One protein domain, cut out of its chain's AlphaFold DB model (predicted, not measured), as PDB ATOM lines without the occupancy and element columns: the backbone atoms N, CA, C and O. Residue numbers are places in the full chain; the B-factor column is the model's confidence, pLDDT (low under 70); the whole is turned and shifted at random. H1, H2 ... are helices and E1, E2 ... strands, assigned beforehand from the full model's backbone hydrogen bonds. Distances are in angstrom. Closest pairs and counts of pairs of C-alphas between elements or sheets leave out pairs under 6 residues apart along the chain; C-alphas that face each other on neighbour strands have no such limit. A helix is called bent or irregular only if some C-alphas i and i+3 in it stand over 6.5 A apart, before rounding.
ATOM      1  N   ILE A   4     -12.501 -18.379 139.114       96.50
ATOM      2  CA  ILE A   4     -12.196 -18.924 140.442       96.50
ATOM      3  C   ILE A   4     -10.756 -18.575 140.816       96.50
ATOM      4  O   ILE A   4      -9.822 -18.818 140.055       96.50
ATOM      5  N   SER A   5     -10.579 -18.028 142.019       96.56
ATOM      6  CA  SER A   5      -9.266 -17.855 142.645       96.56
ATOM      7  C   SER A   5      -8.941 -19.092 143.481       96.56
ATOM      8  O   SER A   5      -9.642 -19.392 144.446       96.56
ATOM      9  N   LEU A   6      -7.893 -19.819 143.105       96.94
ATOM     10  CA  LEU A   6      -7.447 -21.043 143.758       96.94
ATOM     11  C   LEU A   6      -6.149 -20.779 144.528       96.94
ATOM     12  O   LEU A   6      -5.222 -20.161 144.012       96.94
ATOM     13  N   GLY A   7      -6.067 -21.251 145.769       95.38
ATOM     14  CA  GLY A   7      -4.880 -21.084 146.602       95.38
ATOM     15  C   GLY A   7      -4.707 -22.229 147.589       95.38
ATOM     16  O   GLY A   7      -5.676 -22.834 148.043       95.38
ATOM     17  N   GLY A   8      -3.453 -22.536 147.903       93.62
ATOM     18  CA  GLY A   8      -3.072 -23.561 148.865       93.62
ATOM     19  C   GLY A   8      -2.990 -23.028 150.294       93.62
ATOM     20  O   GLY A   8      -2.808 -21.829 150.533       93.62
ATOM     21  N   PHE A   9      -3.082 -23.942 151.263       94.69
ATOM     22  CA  PHE A   9      -2.893 -23.603 152.670       94.69
ATOM     23  C   PHE A   9      -1.508 -22.983 152.893       94.69
ATOM     24  O   PHE A   9      -0.477 -23.538 152.506       94.69
ATOM     25  N   ARG A  10      -1.503 -21.816 153.537       94.75
ATOM     26  CA  ARG A  10      -0.295 -21.093 153.924       94.75
ATOM     27  C   ARG A  10      -0.490 -20.407 155.265       94.75
ATOM     28  O   ARG A  10      -1.597 -19.962 155.570       94.75
ATOM     29  N   TYR A  11       0.578 -20.250 156.037       96.19
ATOM     30  CA  TYR A  11       0.481 -19.614 157.353       96.19
ATOM     31  C   TYR A  11       1.779 -18.928 157.801       96.19
ATOM     32  O   TYR A  11       2.866 -19.363 157.417       96.19
ATOM     33  N   PRO A  12       1.699 -17.862 158.621       96.19
ATOM     34  CA  PRO A  12       2.873 -17.268 159.257       96.19
ATOM     35  C   PRO A  12       3.417 -18.192 160.353       96.19
ATOM     36  O   PRO A  12       2.651 -18.904 161.003       96.19
ATOM     37  N   GLN A  13       4.725 -18.151 160.606       92.75
ATOM     38  CA  GLN A  13       5.414 -19.059 161.532       92.75
ATOM     39  C   GLN A  13       4.737 -19.196 162.910       92.75
ATOM     40  O   GLN A  13       4.614 -20.306 163.431       92.75
ATOM     41  N   GLN A  14       4.239 -18.095 163.477       95.31
ATOM     42  CA  GLN A  14       3.626 -18.060 164.808       95.31
ATOM     43  C   GLN A  14       2.305 -18.840 164.883       95.31
ATOM     44  O   GLN A  14       1.952 -19.347 165.951       95.31
ATOM     45  N   LEU A  15       1.583 -18.992 163.761       96.56
ATOM     46  CA  LEU A  15       0.272 -19.649 163.754       96.56
ATOM     47  C   LEU A  15       0.371 -21.103 164.220       96.56
ATOM     48  O   LEU A  15      -0.507 -21.576 164.933       96.56
ATOM     49  N   LYS A  16       1.459 -21.804 163.876       94.94
ATOM     50  CA  LYS A  16       1.635 -23.218 164.234       94.94
ATOM     51  C   LYS A  16       1.612 -23.436 165.747       94.94
ATOM     52  O   LYS A  16       0.958 -24.368 166.210       94.94
ATOM     53  N   ALA A  17       2.292 -22.582 166.514       95.38
ATOM     54  CA  ALA A  17       2.329 -22.684 167.972       95.38
ATOM     55  C   ALA A  17       0.954 -22.376 168.590       95.38
ATOM     56  O   ALA A  17       0.428 -23.182 169.357       95.38
ATOM     57  N   ILE A  18       0.332 -21.268 168.170       97.69
ATOM     58  CA  ILE A  18      -0.987 -20.835 168.659       97.69
ATOM     59  C   ILE A  18      -2.053 -21.897 168.364       97.69
ATOM     60  O   ILE A  18      -2.838 -22.271 169.234       97.69
ATOM     61  N   SER A  19      -2.078 -22.420 167.137       97.44
ATOM     62  CA  SER A  19      -3.042 -23.440 166.734       97.44
ATOM     63  C   SER A  19      -2.827 -24.766 167.458       97.44
ATOM     64  O   SER A  19      -3.815 -25.399 167.807       97.44
ATOM     65  N   LYS A  20      -1.584 -25.187 167.734       96.50
ATOM     66  CA  LYS A  20      -1.326 -26.394 168.541       96.50
ATOM     67  C   LYS A  20      -1.764 -26.233 169.997       96.50
ATOM     68  O   LYS A  20      -2.250 -27.194 170.577       96.50
ATOM     69  N   GLN A  21      -1.637 -25.037 170.570       97.81
ATOM     70  CA  GLN A  21      -2.131 -24.757 171.919       97.81
ATOM     71  C   GLN A  21      -3.665 -24.815 171.980       97.81
ATOM     72  O   GLN A  21      -4.224 -25.446 172.871       97.81
ATOM     73  N   ARG A  22      -4.349 -24.172 171.024       98.06
ATOM     74  CA  ARG A  22      -5.822 -24.109 170.984       98.06
ATOM     75  C   ARG A  22      -6.469 -25.414 170.522       98.06
ATOM     76  O   ARG A  22      -7.560 -25.749 170.965       98.06
ATOM     77  N   PHE A  23      -5.798 -26.147 169.638       98.06
ATOM     78  CA  PHE A  23      -6.293 -27.380 169.027       98.06
ATOM     79  C   PHE A  23      -5.212 -28.472 169.079       98.06
ATOM     80  O   PHE A  23      -4.614 -28.796 168.049       98.06
ATOM     81  N   PRO A  24      -4.960 -29.091 170.250       96.75
ATOM     82  CA  PRO A  24      -3.838 -30.021 170.438       96.75
ATOM     83  C   PRO A  24      -3.834 -31.235 169.502       96.75
ATOM     84  O   PRO A  24      -2.779 -31.784 169.201       96.75
ATOM     85  N   LYS A  25      -5.008 -31.643 169.004       97.69
ATOM     86  CA  LYS A  25      -5.169 -32.776 168.078       97.69
ATOM     87  C   LYS A  25      -5.115 -32.374 166.595       97.69
ATOM     88  O   LYS A  25      -5.387 -33.212 165.735       97.69
ATOM     89  N   THR A  26      -4.812 -31.112 166.270       96.94
ATOM     90  CA  THR A  26      -4.800 -30.643 164.878       96.94
ATOM     91  C   THR A  26      -3.718 -31.334 164.050       96.94
ATOM     92  O   THR A  26      -2.557 -31.424 164.452       96.94
ATOM     93  N   LYS A  27      -4.099 -31.790 162.855       95.75
ATOM     94  CA  LYS A  27      -3.205 -32.445 161.888       95.75
ATOM     95  C   LYS A  27      -2.821 -31.541 160.714       95.75
ATOM     96  O   LYS A  27      -2.039 -31.948 159.864       95.75
ATOM     97  N   ILE A  28      -3.320 -30.301 160.679       94.38
ATOM     98  CA  ILE A  28      -3.166 -29.391 159.530       94.38
ATOM     99  C   ILE A  28      -1.700 -29.035 159.218       94.38
ATOM    100  O   ILE A  28      -1.362 -28.708 158.086       94.38
ATOM    101  N   PHE A  29      -0.809 -29.139 160.210       95.06
ATOM    102  CA  PHE A  29       0.621 -28.842 160.066       95.06
ATOM    103  C   PHE A  29       1.499 -30.075 159.820       95.06
ATOM    104  O   PHE A  29       2.718 -29.961 159.948       95.06
ATOM    105  N   LEU A  30       0.903 -31.247 159.568       93.44
ATOM    106  CA  LEU A  30       1.637 -32.501 159.340       93.44
ATOM    107  C   LEU A  30       2.044 -32.714 157.875       93.44
ATOM    108  O   LEU A  30       2.718 -33.691 157.581       93.44
ATOM    109  N   GLY A  31       1.641 -31.823 156.968       90.94
ATOM    110  CA  GLY A  31       2.108 -31.854 155.583       90.94
ATOM    111  C   GLY A  31       3.545 -31.353 155.419       90.94
ATOM    112  O   GLY A  31       4.106 -30.722 156.319       90.94
ATOM    113  N   GLU A  32       4.108 -31.578 154.233       94.38
ATOM    114  CA  GLU A  32       5.457 -31.154 153.833       94.38
ATOM    115  C   GLU A  32       5.513 -29.636 153.576       94.38
ATOM    116  O   GLU A  32       5.524 -29.157 152.440       94.38
ATOM    117  N   LEU A  33       5.466 -28.868 154.667       95.25
ATOM    118  CA  LEU A  33       5.346 -27.412 154.679       95.25
ATOM    119  C   LEU A  33       6.701 -26.737 154.947       95.25
ATOM    120  O   LEU A  33       7.321 -26.981 155.981       95.25
ATOM    121  N   PHE A  34       7.104 -25.804 154.083       93.81
ATOM    122  CA  PHE A  34       8.386 -25.093 154.138       93.81
ATOM    123  C   PHE A  34       8.204 -23.570 154.060       93.81
ATOM    124  O   PHE A  34       7.245 -23.099 153.437       93.81
ATOM    125  N   PRO A  35       9.089 -22.778 154.695       93.06
ATOM    126  CA  PRO A  35       9.025 -21.325 154.617       93.06
ATOM    127  C   PRO A  35       9.331 -20.848 153.191       93.06
ATOM    128  O   PRO A  35      10.345 -21.204 152.598       93.06
ATOM    129  N   GLY A  36       8.445 -20.020 152.642       90.38
ATOM    130  CA  GLY A  36       8.682 -19.298 151.396       90.38
ATOM    131  C   GLY A  36       9.451 -17.994 151.618       90.38
ATOM    132  O   GLY A  36       9.731 -17.594 152.747       90.38
ATOM    133  N   ARG A  37       9.725 -17.274 150.523       88.94
ATOM    134  CA  ARG A  37      10.443 -15.981 150.542       88.94
ATOM    135  C   ARG A  37       9.754 -14.889 151.374       88.94
ATOM    136  O   ARG A  37      10.410 -13.951 151.798       88.94
ATOM    137  N   ASP A  38       8.451 -15.010 151.614       91.00
ATOM    138  CA  ASP A  38       7.656 -14.086 152.437       91.00
ATOM    139  C   ASP A  38       7.518 -14.540 153.903       91.00
ATOM    140  O   ASP A  38       6.597 -14.108 154.599       91.00
ATOM    141  N   ALA A  39       8.382 -15.457 154.355       91.38
ATOM    142  CA  ALA A  39       8.382 -16.060 155.690       91.38
ATOM    143  C   ALA A  39       7.095 -16.830 156.064       91.38
ATOM    144  O   ALA A  39       6.891 -17.193 157.226       91.38
ATOM    145  N   LYS A  40       6.224 -17.127 155.088       95.44
ATOM    146  CA  LYS A  40       5.035 -17.968 155.289       95.44
ATOM    147  C   LYS A  40       5.305 -19.398 154.853       95.44
ATOM    148  O   LYS A  40       5.888 -19.641 153.798       95.44
ATOM    149  N   PHE A  41       4.819 -20.344 155.641       96.69
ATOM    150  CA  PHE A  41       4.876 -21.766 155.334       96.69
ATOM    151  C   PHE A  41       3.876 -22.120 154.235       96.69
ATOM    152  O   PHE A  41       2.751 -21.621 154.257       96.69
ATOM    153  N   ARG A  42       4.286 -22.977 153.297       96.19
ATOM    154  CA  ARG A  42       3.485 -23.536 152.192       96.19
ATOM    155  C   ARG A  42       3.925 -24.964 151.921       96.19
ATOM    156  O   ARG A  42       5.044 -25.314 152.272       96.19
ATOM    157  N   TYR A  43       3.094 -25.754 151.247       96.06
ATOM    158  CA  TYR A  43       3.529 -27.057 150.745       96.06
ATOM    159  C   TYR A  43       4.699 -26.905 149.761       96.06
ATOM    160  O   TYR A  43       4.813 -25.866 149.097       96.06
ATOM    161  N   LEU A  44       5.528 -27.944 149.632       95.12
ATOM    162  CA  LEU A  44       6.505 -28.043 148.542       95.12
ATOM    163  C   LEU A  44       5.854 -27.740 147.183       95.12
ATOM    164  O   LEU A  44       4.668 -28.007 146.966       95.12
ATOM    165  N   SER A  45       6.605 -27.109 146.277       94.75
ATOM    166  CA  SER A  45       6.102 -26.687 144.961       94.75
ATOM    167  C   SER A  45       5.490 -27.835 144.174       94.75
ATOM    168  O   SER A  45       4.457 -27.647 143.542       94.75
ATOM    169  N   GLU A  46       6.094 -29.012 144.251       95.88
ATOM    170  CA  GLU A  46       5.714 -30.220 143.525       95.88
ATOM    171  C   GLU A  46       4.329 -30.693 143.980       95.88
ATOM    172  O   GLU A  46       3.444 -30.893 143.149       95.88
ATOM    173  N   ILE A  47       4.101 -30.726 145.299       96.62
ATOM    174  CA  ILE A  47       2.796 -31.039 145.897       96.62
ATOM    175  C   ILE A  47       1.749 -30.005 145.477       96.62
ATOM    176  O   ILE A  47       0.637 -30.363 145.095       96.62
ATOM    177  N   ARG A  48       2.084 -28.708 145.515       97.00
ATOM    178  CA  ARG A  48       1.142 -27.651 145.108       97.00
ATOM    179  C   ARG A  48       0.749 -27.779 143.643       97.00
ATOM    180  O   ARG A  48      -0.428 -27.658 143.330       97.00
ATOM    181  N   VAL A  49       1.707 -28.048 142.759       98.38
ATOM    182  CA  VAL A  49       1.447 -28.264 141.330       98.38
ATOM    183  C   VAL A  49       0.510 -29.452 141.122       98.38
ATOM    184  O   VAL A  49      -0.452 -29.325 140.369       98.38
ATOM    185  N   GLU A  50       0.749 -30.579 141.796       98.19
ATOM    186  CA  GLU A  50      -0.125 -31.754 141.717       98.19
ATOM    187  C   GLU A  50      -1.549 -31.429 142.191       98.19
ATOM    188  O   GLU A  50      -2.518 -31.650 141.459       98.19
ATOM    189  N   MET A  51      -1.670 -30.824 143.377       97.62
ATOM    190  CA  MET A  51      -2.952 -30.409 143.945       97.62
ATOM    191  C   MET A  51      -3.703 -29.463 143.004       97.62
ATOM    192  O   MET A  51      -4.880 -29.678 142.720       97.62
ATOM    193  N   TYR A  52      -3.039 -28.424 142.494       98.50
ATOM    194  CA  TYR A  52      -3.672 -27.449 141.612       98.50
ATOM    195  C   TYR A  52      -4.071 -28.057 140.274       98.50
ATOM    196  O   TYR A  52      -5.183 -27.793 139.833       98.50
ATOM    197  N   ARG A  53      -3.242 -28.906 139.651       98.50
ATOM    198  CA  ARG A  53      -3.624 -29.616 138.418       98.50
ATOM    199  C   ARG A  53      -4.884 -30.445 138.628       98.50
ATOM    200  O   ARG A  53      -5.792 -30.383 137.806       98.50
ATOM    201  N   LYS A  54      -4.974 -31.173 139.747       98.56
ATOM    202  CA  LYS A  54      -6.154 -31.990 140.049       98.56
ATOM    203  C   LYS A  54      -7.411 -31.142 140.241       98.56
ATOM    204  O   LYS A  54      -8.454 -31.465 139.683       98.56
ATOM    205  N   MET A  55      -7.296 -30.044 140.988       98.38
ATOM    206  CA  MET A  55      -8.403 -29.109 141.210       98.38
ATOM    207  C   MET A  55      -8.839 -28.416 139.916       98.38
ATOM    208  O   MET A  55     -10.030 -28.327 139.648       98.38
ATOM    209  N   VAL A  56      -7.887 -27.946 139.105       98.19
ATOM    210  CA  VAL A  56      -8.159 -27.311 137.807       98.19
ATOM    211  C   VAL A  56      -8.863 -28.289 136.873       98.19
ATOM    212  O   VAL A  56      -9.866 -27.901 136.287       98.19
ATOM    213  N   GLN A  57      -8.413 -29.547 136.802       98.25
ATOM    214  CA  GLN A  57      -9.083 -30.582 136.012       98.25
ATOM    215  C   GLN A  57     -10.549 -30.735 136.426       98.25
ATOM    216  O   GLN A  57     -11.428 -30.600 135.588       98.25
ATOM    217  N   TRP A  58     -10.826 -30.930 137.718       98.44
ATOM    218  CA  TRP A  58     -12.203 -31.079 138.202       98.44
ATOM    219  C   TRP A  58     -13.083 -29.863 137.920       98.44
ATOM    220  O   TRP A  58     -14.269 -30.011 137.646       98.44
ATOM    221  N   LEU A  59     -12.520 -28.658 137.996       97.38
ATOM    222  CA  LEU A  59     -13.246 -27.434 137.673       97.38
ATOM    223  C   LEU A  59     -13.539 -27.325 136.169       97.38
ATOM    224  O   LEU A  59     -14.638 -26.929 135.789       97.38
ATOM    225  N   GLN A  60     -12.577 -27.698 135.325       95.69
ATOM    226  CA  GLN A  60     -12.713 -27.662 133.867       95.69
ATOM    227  C   GLN A  60     -13.600 -28.784 133.319       95.69
ATOM    228  O   GLN A  60     -14.252 -28.582 132.301       95.69
ATOM    229  N   ASP A  61     -13.683 -29.925 134.010       97.75
ATOM    230  CA  ASP A  61     -14.646 -30.991 133.705       97.75
ATOM    231  C   ASP A  61     -16.099 -30.493 133.841       97.75
ATOM    232  O   ASP A  61     -16.992 -30.989 133.157       97.75
ATOM    233  N   VAL A  62     -16.339 -29.507 134.717       97.06
ATOM    234  CA  VAL A  62     -17.656 -28.876 134.914       97.06
ATOM    235  C   VAL A  62     -17.869 -27.709 133.949       97.06
ATOM    236  O   VAL A  62     -18.939 -27.595 133.356       97.06
ATOM    237  N   ASP A  63     -16.874 -26.834 133.792       95.19
ATOM    238  CA  ASP A  63     -16.913 -25.709 132.852       95.19
ATOM    239  C   ASP A  63     -15.560 -25.570 132.131       95.19
ATOM    240  O   ASP A  63     -14.624 -24.965 132.669       95.19
ATOM    241  N   PRO A  64     -15.453 -26.069 130.883       94.44
ATOM    242  CA  PRO A  64     -14.219 -26.002 130.098       94.44
ATOM    243  C   PRO A  64     -13.755 -24.573 129.802       94.44
ATOM    244  O   PRO A  64     -12.596 -24.346 129.455       94.44
ATOM    245  N   THR A  65     -14.654 -23.592 129.912       92.88
ATOM    246  CA  THR A  65     -14.360 -22.185 129.639       92.88
ATOM    247  C   THR A  65     -13.947 -21.414 130.890       92.88
ATOM    248  O   THR A  65     -13.488 -20.271 130.764       92.88
ATOM    249  N   LEU A  66     -14.058 -22.016 132.080       94.62
ATOM    250  CA  LEU A  66     -13.805 -21.357 133.353       94.62
ATOM    251  C   LEU A  66     -12.384 -20.790 133.429       94.62
ATOM    252  O   LEU A  66     -11.386 -21.463 133.171       94.62
ATOM    253  N   PHE A  67     -12.285 -19.530 133.848       95.88
ATOM    254  CA  PHE A  67     -10.998 -18.940 134.188       95.88
ATOM    255  C   PHE A  67     -10.598 -19.311 135.613       95.88
ATOM    256  O   PHE A  67     -11.285 -18.937 136.563       95.88
ATOM    257  N   VAL A  68      -9.467 -19.993 135.770       97.25
ATOM    258  CA  VAL A  68      -8.893 -20.289 137.087       97.25
ATOM    259  C   VAL A  68      -7.598 -19.502 137.263       97.25
ATOM    260  O   VAL A  68      -6.718 -19.535 136.407       97.25
ATOM    261  N   TYR A  69      -7.484 -18.800 138.387       96.12
ATOM    262  CA  TYR A  69      -6.317 -18.014 138.776       96.12
ATOM    263  C   TYR A  69      -5.661 -18.614 140.024       96.12
ATOM    264  O   TYR A  69      -6.339 -18.816 141.027       96.12
ATOM    265  N   LEU A  70      -4.347 -18.867 139.998       97.50
ATOM    266  CA  LEU A  70      -3.595 -19.286 141.188       97.50
ATOM    267  C   LEU A  70      -3.128 -18.079 142.012       97.50
ATOM    268  O   LEU A  70      -2.217 -17.337 141.626       97.50
ATOM    269  N   CYS A  71      -3.742 -17.911 143.180       94.25
ATOM    270  CA  CYS A  71      -3.505 -16.803 144.090       94.25
ATOM    271  C   CYS A  71      -2.173 -16.920 144.821       94.25
ATOM    272  O   CYS A  71      -1.912 -17.894 145.526       94.25
ATOM    273  N   MET A  72      -1.359 -15.864 144.713       92.19
ATOM    274  CA  MET A  72      -0.077 -15.737 145.421       92.19
ATOM    275  C   MET A  72       0.895 -16.888 145.124       92.19
ATOM    276  O   MET A  72       1.716 -17.260 145.968       92.19
ATOM    277  N   GLU A  73       0.790 -17.415 143.906       95.06
ATOM    278  CA  GLU A  73       1.650 -18.449 143.357       95.06
ATOM    279  C   GLU A  73       2.733 -17.884 142.442       95.06
ATOM    280  O   GLU A  73       2.598 -16.798 141.875       95.06
ATOM    281  N   SER A  74       3.839 -18.622 142.323       93.94
ATOM    282  CA  SER A  74       4.956 -18.214 141.473       93.94
ATOM    283  C   SER A  74       4.655 -18.466 139.997       93.94
ATOM    284  O   SER A  74       3.890 -19.365 139.646       93.94
ATOM    285  N   LYS A  75       5.335 -17.715 139.123       95.88
ATOM    286  CA  LYS A  75       5.295 -17.916 137.668       95.88
ATOM    287  C   LYS A  75       5.584 -19.373 137.272       95.88
ATOM    288  O   LYS A  75       4.909 -19.929 136.421       95.88
ATOM    289  N   GLU A  76       6.540 -20.002 137.950       96.81
ATOM    290  CA  GLU A  76       6.913 -21.400 137.719       96.81
ATOM    291  C   GLU A  76       5.769 -22.377 138.040       96.81
ATOM    292  O   GLU A  76       5.511 -23.304 137.276       96.81
ATOM    293  N   VAL A  77       5.054 -22.176 139.154       97.12
ATOM    294  CA  VAL A  77       3.895 -23.013 139.503       97.12
ATOM    295  C   VAL A  77       2.777 -22.818 138.480       97.12
ATOM    296  O   VAL A  77       2.173 -23.799 138.058       97.12
ATOM    297  N   TRP A  78       2.546 -21.584 138.026       98.06
ATOM    298  CA  TRP A  78       1.614 -21.291 136.935       98.06
ATOM    299  C   TRP A  78       1.950 -22.055 135.652       98.06
ATOM    300  O   TRP A  78       1.101 -22.779 135.137       98.06
ATOM    301  N   GLU A  79       3.193 -21.948 135.176       98.25
ATOM    302  CA  GLU A  79       3.656 -22.632 133.963       98.25
ATOM    303  C   GLU A  79       3.526 -24.151 134.095       98.25
ATOM    304  O   GLU A  79       3.060 -24.817 133.175       98.25
ATOM    305  N   LYS A  80       3.853 -24.709 135.266       98.44
ATOM    306  CA  LYS A  80       3.677 -26.139 135.529       98.44
ATOM    307  C   LYS A  80       2.201 -26.551 135.543       98.44
ATOM    308  O   LYS A  80       1.889 -27.644 135.081       98.44
ATOM    309  N   VAL A  81       1.285 -25.737 136.063       98.31
ATOM    310  CA  VAL A  81      -0.139 -26.105 136.170       98.31
ATOM    311  C   VAL A  81      -0.884 -25.910 134.851       98.31
ATOM    312  O   VAL A  81      -1.611 -26.812 134.448       98.31
ATOM    313  N   PHE A  82      -0.693 -24.777 134.174       97.62
ATOM    314  CA  PHE A  82      -1.481 -24.409 132.993       97.62
ATOM    315  C   PHE A  82      -0.719 -24.474 131.664       97.62
ATOM    316  O   PHE A  82      -1.332 -24.309 130.614       97.62
ATOM    317  N   GLY A  83       0.606 -24.639 131.685       97.94
ATOM    318  CA  GLY A  83       1.452 -24.476 130.494       97.94
ATOM    319  C   GLY A  83       1.708 -23.014 130.109       97.94
ATOM    320  O   GLY A  83       2.372 -22.746 129.115       97.94
ATOM    321  N   TRP A  84       1.201 -22.058 130.893       97.62
ATOM    322  CA  TRP A  84       1.393 -20.623 130.695       97.62
ATOM    323  C   TRP A  84       1.349 -19.886 132.039       97.62
ATOM    324  O   TRP A  84       0.910 -20.426 133.055       97.62
ATOM    325  N   SER A  85       1.796 -18.634 132.054       97.81
ATOM    326  CA  SER A  85       1.695 -17.751 133.218       97.81
ATOM    327  C   SER A  85       1.459 -16.299 132.796       97.81
ATOM    328  O   SER A  85       1.894 -15.892 131.713       97.81
ATOM    329  N   PRO A  86       0.787 -15.484 133.629       97.12
ATOM    330  CA  PRO A  86       0.742 -14.049 133.409       97.12
ATOM    331  C   PRO A  86       2.157 -13.474 133.508       97.12
ATOM    332  O   PRO A  86       2.957 -13.855 134.364       97.12
ATOM    333  N   THR A  87       2.467 -12.520 132.636       96.38
ATOM    334  CA  THR A  87       3.798 -11.892 132.575       96.38
ATOM    335  C   THR A  87       4.053 -10.980 133.774       96.38
ATOM    336  O   THR A  87       5.191 -10.841 134.213       96.38
ATOM    337  N   ASN A  88       2.996 -10.365 134.306       95.81
ATOM    338  CA  ASN A  88       2.996  -9.516 135.492       95.81
ATOM    339  C   ASN A  88       1.548  -9.293 135.982       95.81
ATOM    340  O   ASN A  88       0.588  -9.765 135.367       95.81
ATOM    341  N   SER A  89       1.385  -8.545 137.077       94.31
ATOM    342  CA  SER A  89       0.068  -8.229 137.650       94.31
ATOM    343  C   SER A  89      -0.833  -7.423 136.708       94.31
ATOM    344  O   SER A  89      -2.045  -7.598 136.741       94.31
ATOM    345  N   LEU A  90      -0.266  -6.567 135.851       97.31
ATOM    346  CA  LEU A  90      -1.045  -5.776 134.894       97.31
ATOM    347  C   LEU A  90      -1.651  -6.656 133.794       97.31
ATOM    348  O   LEU A  90      -2.816  -6.481 133.441       97.31
ATOM    349  N   HIS A  91      -0.885  -7.619 133.279       97.06
ATOM    350  CA  HIS A  91      -1.394  -8.606 132.331       97.06
ATOM    351  C   HIS A  91      -2.481  -9.462 132.985       97.06
ATOM    352  O   HIS A  91      -3.542  -9.659 132.404       97.06
ATOM    353  N   LEU A  92      -2.275  -9.907 134.226       96.69
ATOM    354  CA  LEU A  92      -3.310 -10.639 134.947       96.69
ATOM    355  C   LEU A  92      -4.605  -9.819 135.118       96.69
ATOM    356  O   LEU A  92      -5.689 -10.361 134.924       96.69
ATOM    357  N   ASN A  93      -4.502  -8.526 135.436       96.69
ATOM    358  CA  ASN A  93      -5.667  -7.641 135.533       96.69
ATOM    359  C   ASN A  93      -6.419  -7.532 134.201       96.69
ATOM    360  O   ASN A  93      -7.636  -7.688 134.188       96.69
ATOM    361  N   HIS A  94      -5.701  -7.384 133.084       97.12
ATOM    362  CA  HIS A  94      -6.314  -7.423 131.753       97.12
ATOM    363  C   HIS A  94      -7.079  -8.731 131.506       97.12
ATOM    364  O   HIS A  94      -8.182  -8.703 130.970       97.12
ATOM    365  N   LEU A  95      -6.547  -9.884 131.931       95.81
ATOM    366  CA  LEU A  95      -7.265 -11.157 131.795       95.81
ATOM    367  C   LEU A  95      -8.586 -11.161 132.579       95.81
ATOM    368  O   LEU A  95      -9.574 -11.702 132.086       95.81
ATOM    369  N   PHE A  96      -8.634 -10.547 133.767       95.81
ATOM    370  CA  PHE A  96      -9.888 -10.389 134.509       95.81
ATOM    371  C   PHE A  96     -10.871  -9.460 133.788       95.81
ATOM    372  O   PHE A  96     -12.047  -9.802 133.674       95.81
ATOM    373  N   GLU A  97     -10.407  -8.330 133.255       95.25
ATOM    374  CA  GLU A  97     -11.243  -7.392 132.492       95.25
ATOM    375  C   GLU A  97     -11.881  -8.059 131.266       95.25
ATOM    376  O   GLU A  97     -13.083  -7.922 131.035       95.25
ATOM    377  N   GLU A  98     -11.114  -8.855 130.517       93.56
ATOM    378  CA  GLU A  98     -11.627  -9.624 129.379       93.56
ATOM    379  C   GLU A  98     -12.702 -10.637 129.793       93.56
ATOM    380  O   GLU A  98     -13.675 -10.858 129.066       93.56
ATOM    381  N   ARG A  99     -12.577 -11.237 130.983       93.12
ATOM    382  CA  ARG A  99     -13.608 -12.133 131.526       93.12
ATOM    383  C   ARG A  99     -14.868 -11.382 131.933       93.12
ATOM    384  O   ARG A  99     -15.955 -11.878 131.654       93.12
ATOM    385  N   VAL A 100     -14.739 -10.194 132.524       93.31
ATOM    386  CA  VAL A 100     -15.888  -9.333 132.848       93.31
ATOM    387  C   VAL A 100     -16.643  -8.945 131.581       93.31
ATOM    388  O   VAL A 100     -17.857  -9.121 131.542       93.31
ATOM    389  N   LYS A 101     -15.946  -8.499 130.527       90.94
ATOM    390  CA  LYS A 101     -16.580  -8.141 129.245       90.94
ATOM    391  C   LYS A 101     -17.426  -9.289 128.701       90.94
ATOM    392  O   LYS A 101     -18.599  -9.085 128.429       90.94
ATOM    393  N   ARG A 102     -16.863 -10.503 128.637       86.69
ATOM    394  CA  ARG A 102     -17.593 -11.701 128.184       86.69
ATOM    395  C   ARG A 102     -18.814 -12.008 129.042       86.69
ATOM    396  O   ARG A 102     -19.824 -12.428 128.497       86.69
ATOM    397  N   PHE A 103     -18.725 -11.815 130.360       81.19
ATOM    398  CA  PHE A 103     -19.859 -12.038 131.257       81.19
ATOM    399  C   PHE A 103     -20.996 -11.052 131.010       81.19
ATOM    400  O   PHE A 103     -22.143 -11.467 130.982       81.19
ATOM    401  N   VAL A 104     -20.674  -9.774 130.809       84.31
ATOM    402  CA  VAL A 104     -21.672  -8.708 130.639       84.31
ATOM    403  C   VAL A 104     -22.291  -8.700 129.236       84.31
ATOM    404  O   VAL A 104     -23.417  -8.252 129.082       84.31
ATOM    405  N   THR A 105     -21.586  -9.184 128.207       77.00
ATOM    406  CA  THR A 105     -22.098  -9.227 126.821       77.00
ATOM    407  C   THR A 105     -22.802 -10.534 126.446       77.00
ATOM    408  O   THR A 105     -23.187 -10.682 125.290       77.00
ATOM    409  N   SER A 106     -22.875 -11.514 127.355       62.91
ATOM    410  CA  SER A 106     -23.513 -12.820 127.104       62.91
ATOM    411  C   SER A 106     -24.931 -12.935 127.688       62.91
ATOM    412  O   SER A 106     -25.491 -14.031 127.653       62.91
TER     413      SER A 106
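AT A GLANCE: This is residues 4 to 106 of the 107 residues of an uncharacterized protein of Deltaproteobacteria bacterium RBG_13_52_11b (UniProt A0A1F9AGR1). Two small lobes stand end to end in an elongated, loose model: one is the small sheet E2, E4, E3 with helix H1 beyond it, the other a short strand pair E1 and E5 with the long helix H2 packed along one side and H3 beside H2. The last helix, H4, lies away from H2 on the other side of that pair, and its end sticks out with residues 100 to 106. The printed part has 103 residues, with four named helices and five named strands in the order E1 E2 H1 E3 E4 H2 E5 H3 H4. The sheet E2 - E4 - E3 is antiparallel, the pair E1 and E5 parallel, and the class is mixed, helices and strands. The radius of gyration of the C-alphas is 16.5 A, and the C-alphas span 52 by 28 by 25 A.

IN THESE COORDINATES: Look first for the sheet: E4 is residues 40 to 43, E3 residues 33 to 35 and E2 residues 10 to 12. H1, residues 13 to 22, runs 15.5 A and is neither bent nor irregular, but only just: C-alphas 13 and 16 are 6.2 A apart. Find C-alpha 45 at (6.102, -26.687, 144.961); from there H2 runs 25.9 A to residue 62. E1 is residues 4 to 6, beginning with C-alpha 4 at (-12.196, -18.924, 140.442), and E5 is residues 68 to 70. H3 is residues 75 to 82. H4, residues 89 to 104, runs 22.8 A and ends with C-alpha 104 at (-21.672, -8.708, 130.639).

HOW THE PARTS SIT: E4 is the inner strand; E3 and E4 form a hairpin, with N 34 and O 42 at 2.8 A. On the other side of E4, N 41 and O 11 of E2 are 2.8 A apart, within hydrogen-bond range. E2, H1 and E3 make a split strand-helix-strand unit, two strands running the same way with E4 between them, and its crossover is right-handed. H1 only grazes this sheet, with residues 13 to 16, and H2 only grazes it, with residues 45 to 51. In the pair E1 and E5, N 6 and O 69 are 2.8 A apart; the closest C-alphas of H2 and E5, Val 56 and Val 68, are 7.1 A apart. H2, with residues 45 to 53 alone, touches H3 at a steep tilt of 38 degrees, the same way; the closest C-alphas, Arg 53 and Val 81, are 5.4 A apart. H4 is apart from H2 and from H3. Every O i to N i+4 pair is within hydrogen-bond range in H3 and H4, against 5 of 6 in H1 and 13 of 14 in H2.

THE WHOLE: The two C-alphas farthest apart, Gln 21 and Thr 105, are 51.7 A apart. The printed part has no cut, and no link is long. The mean pLDDT of the printed part is 95.0; residue 106 is under 70.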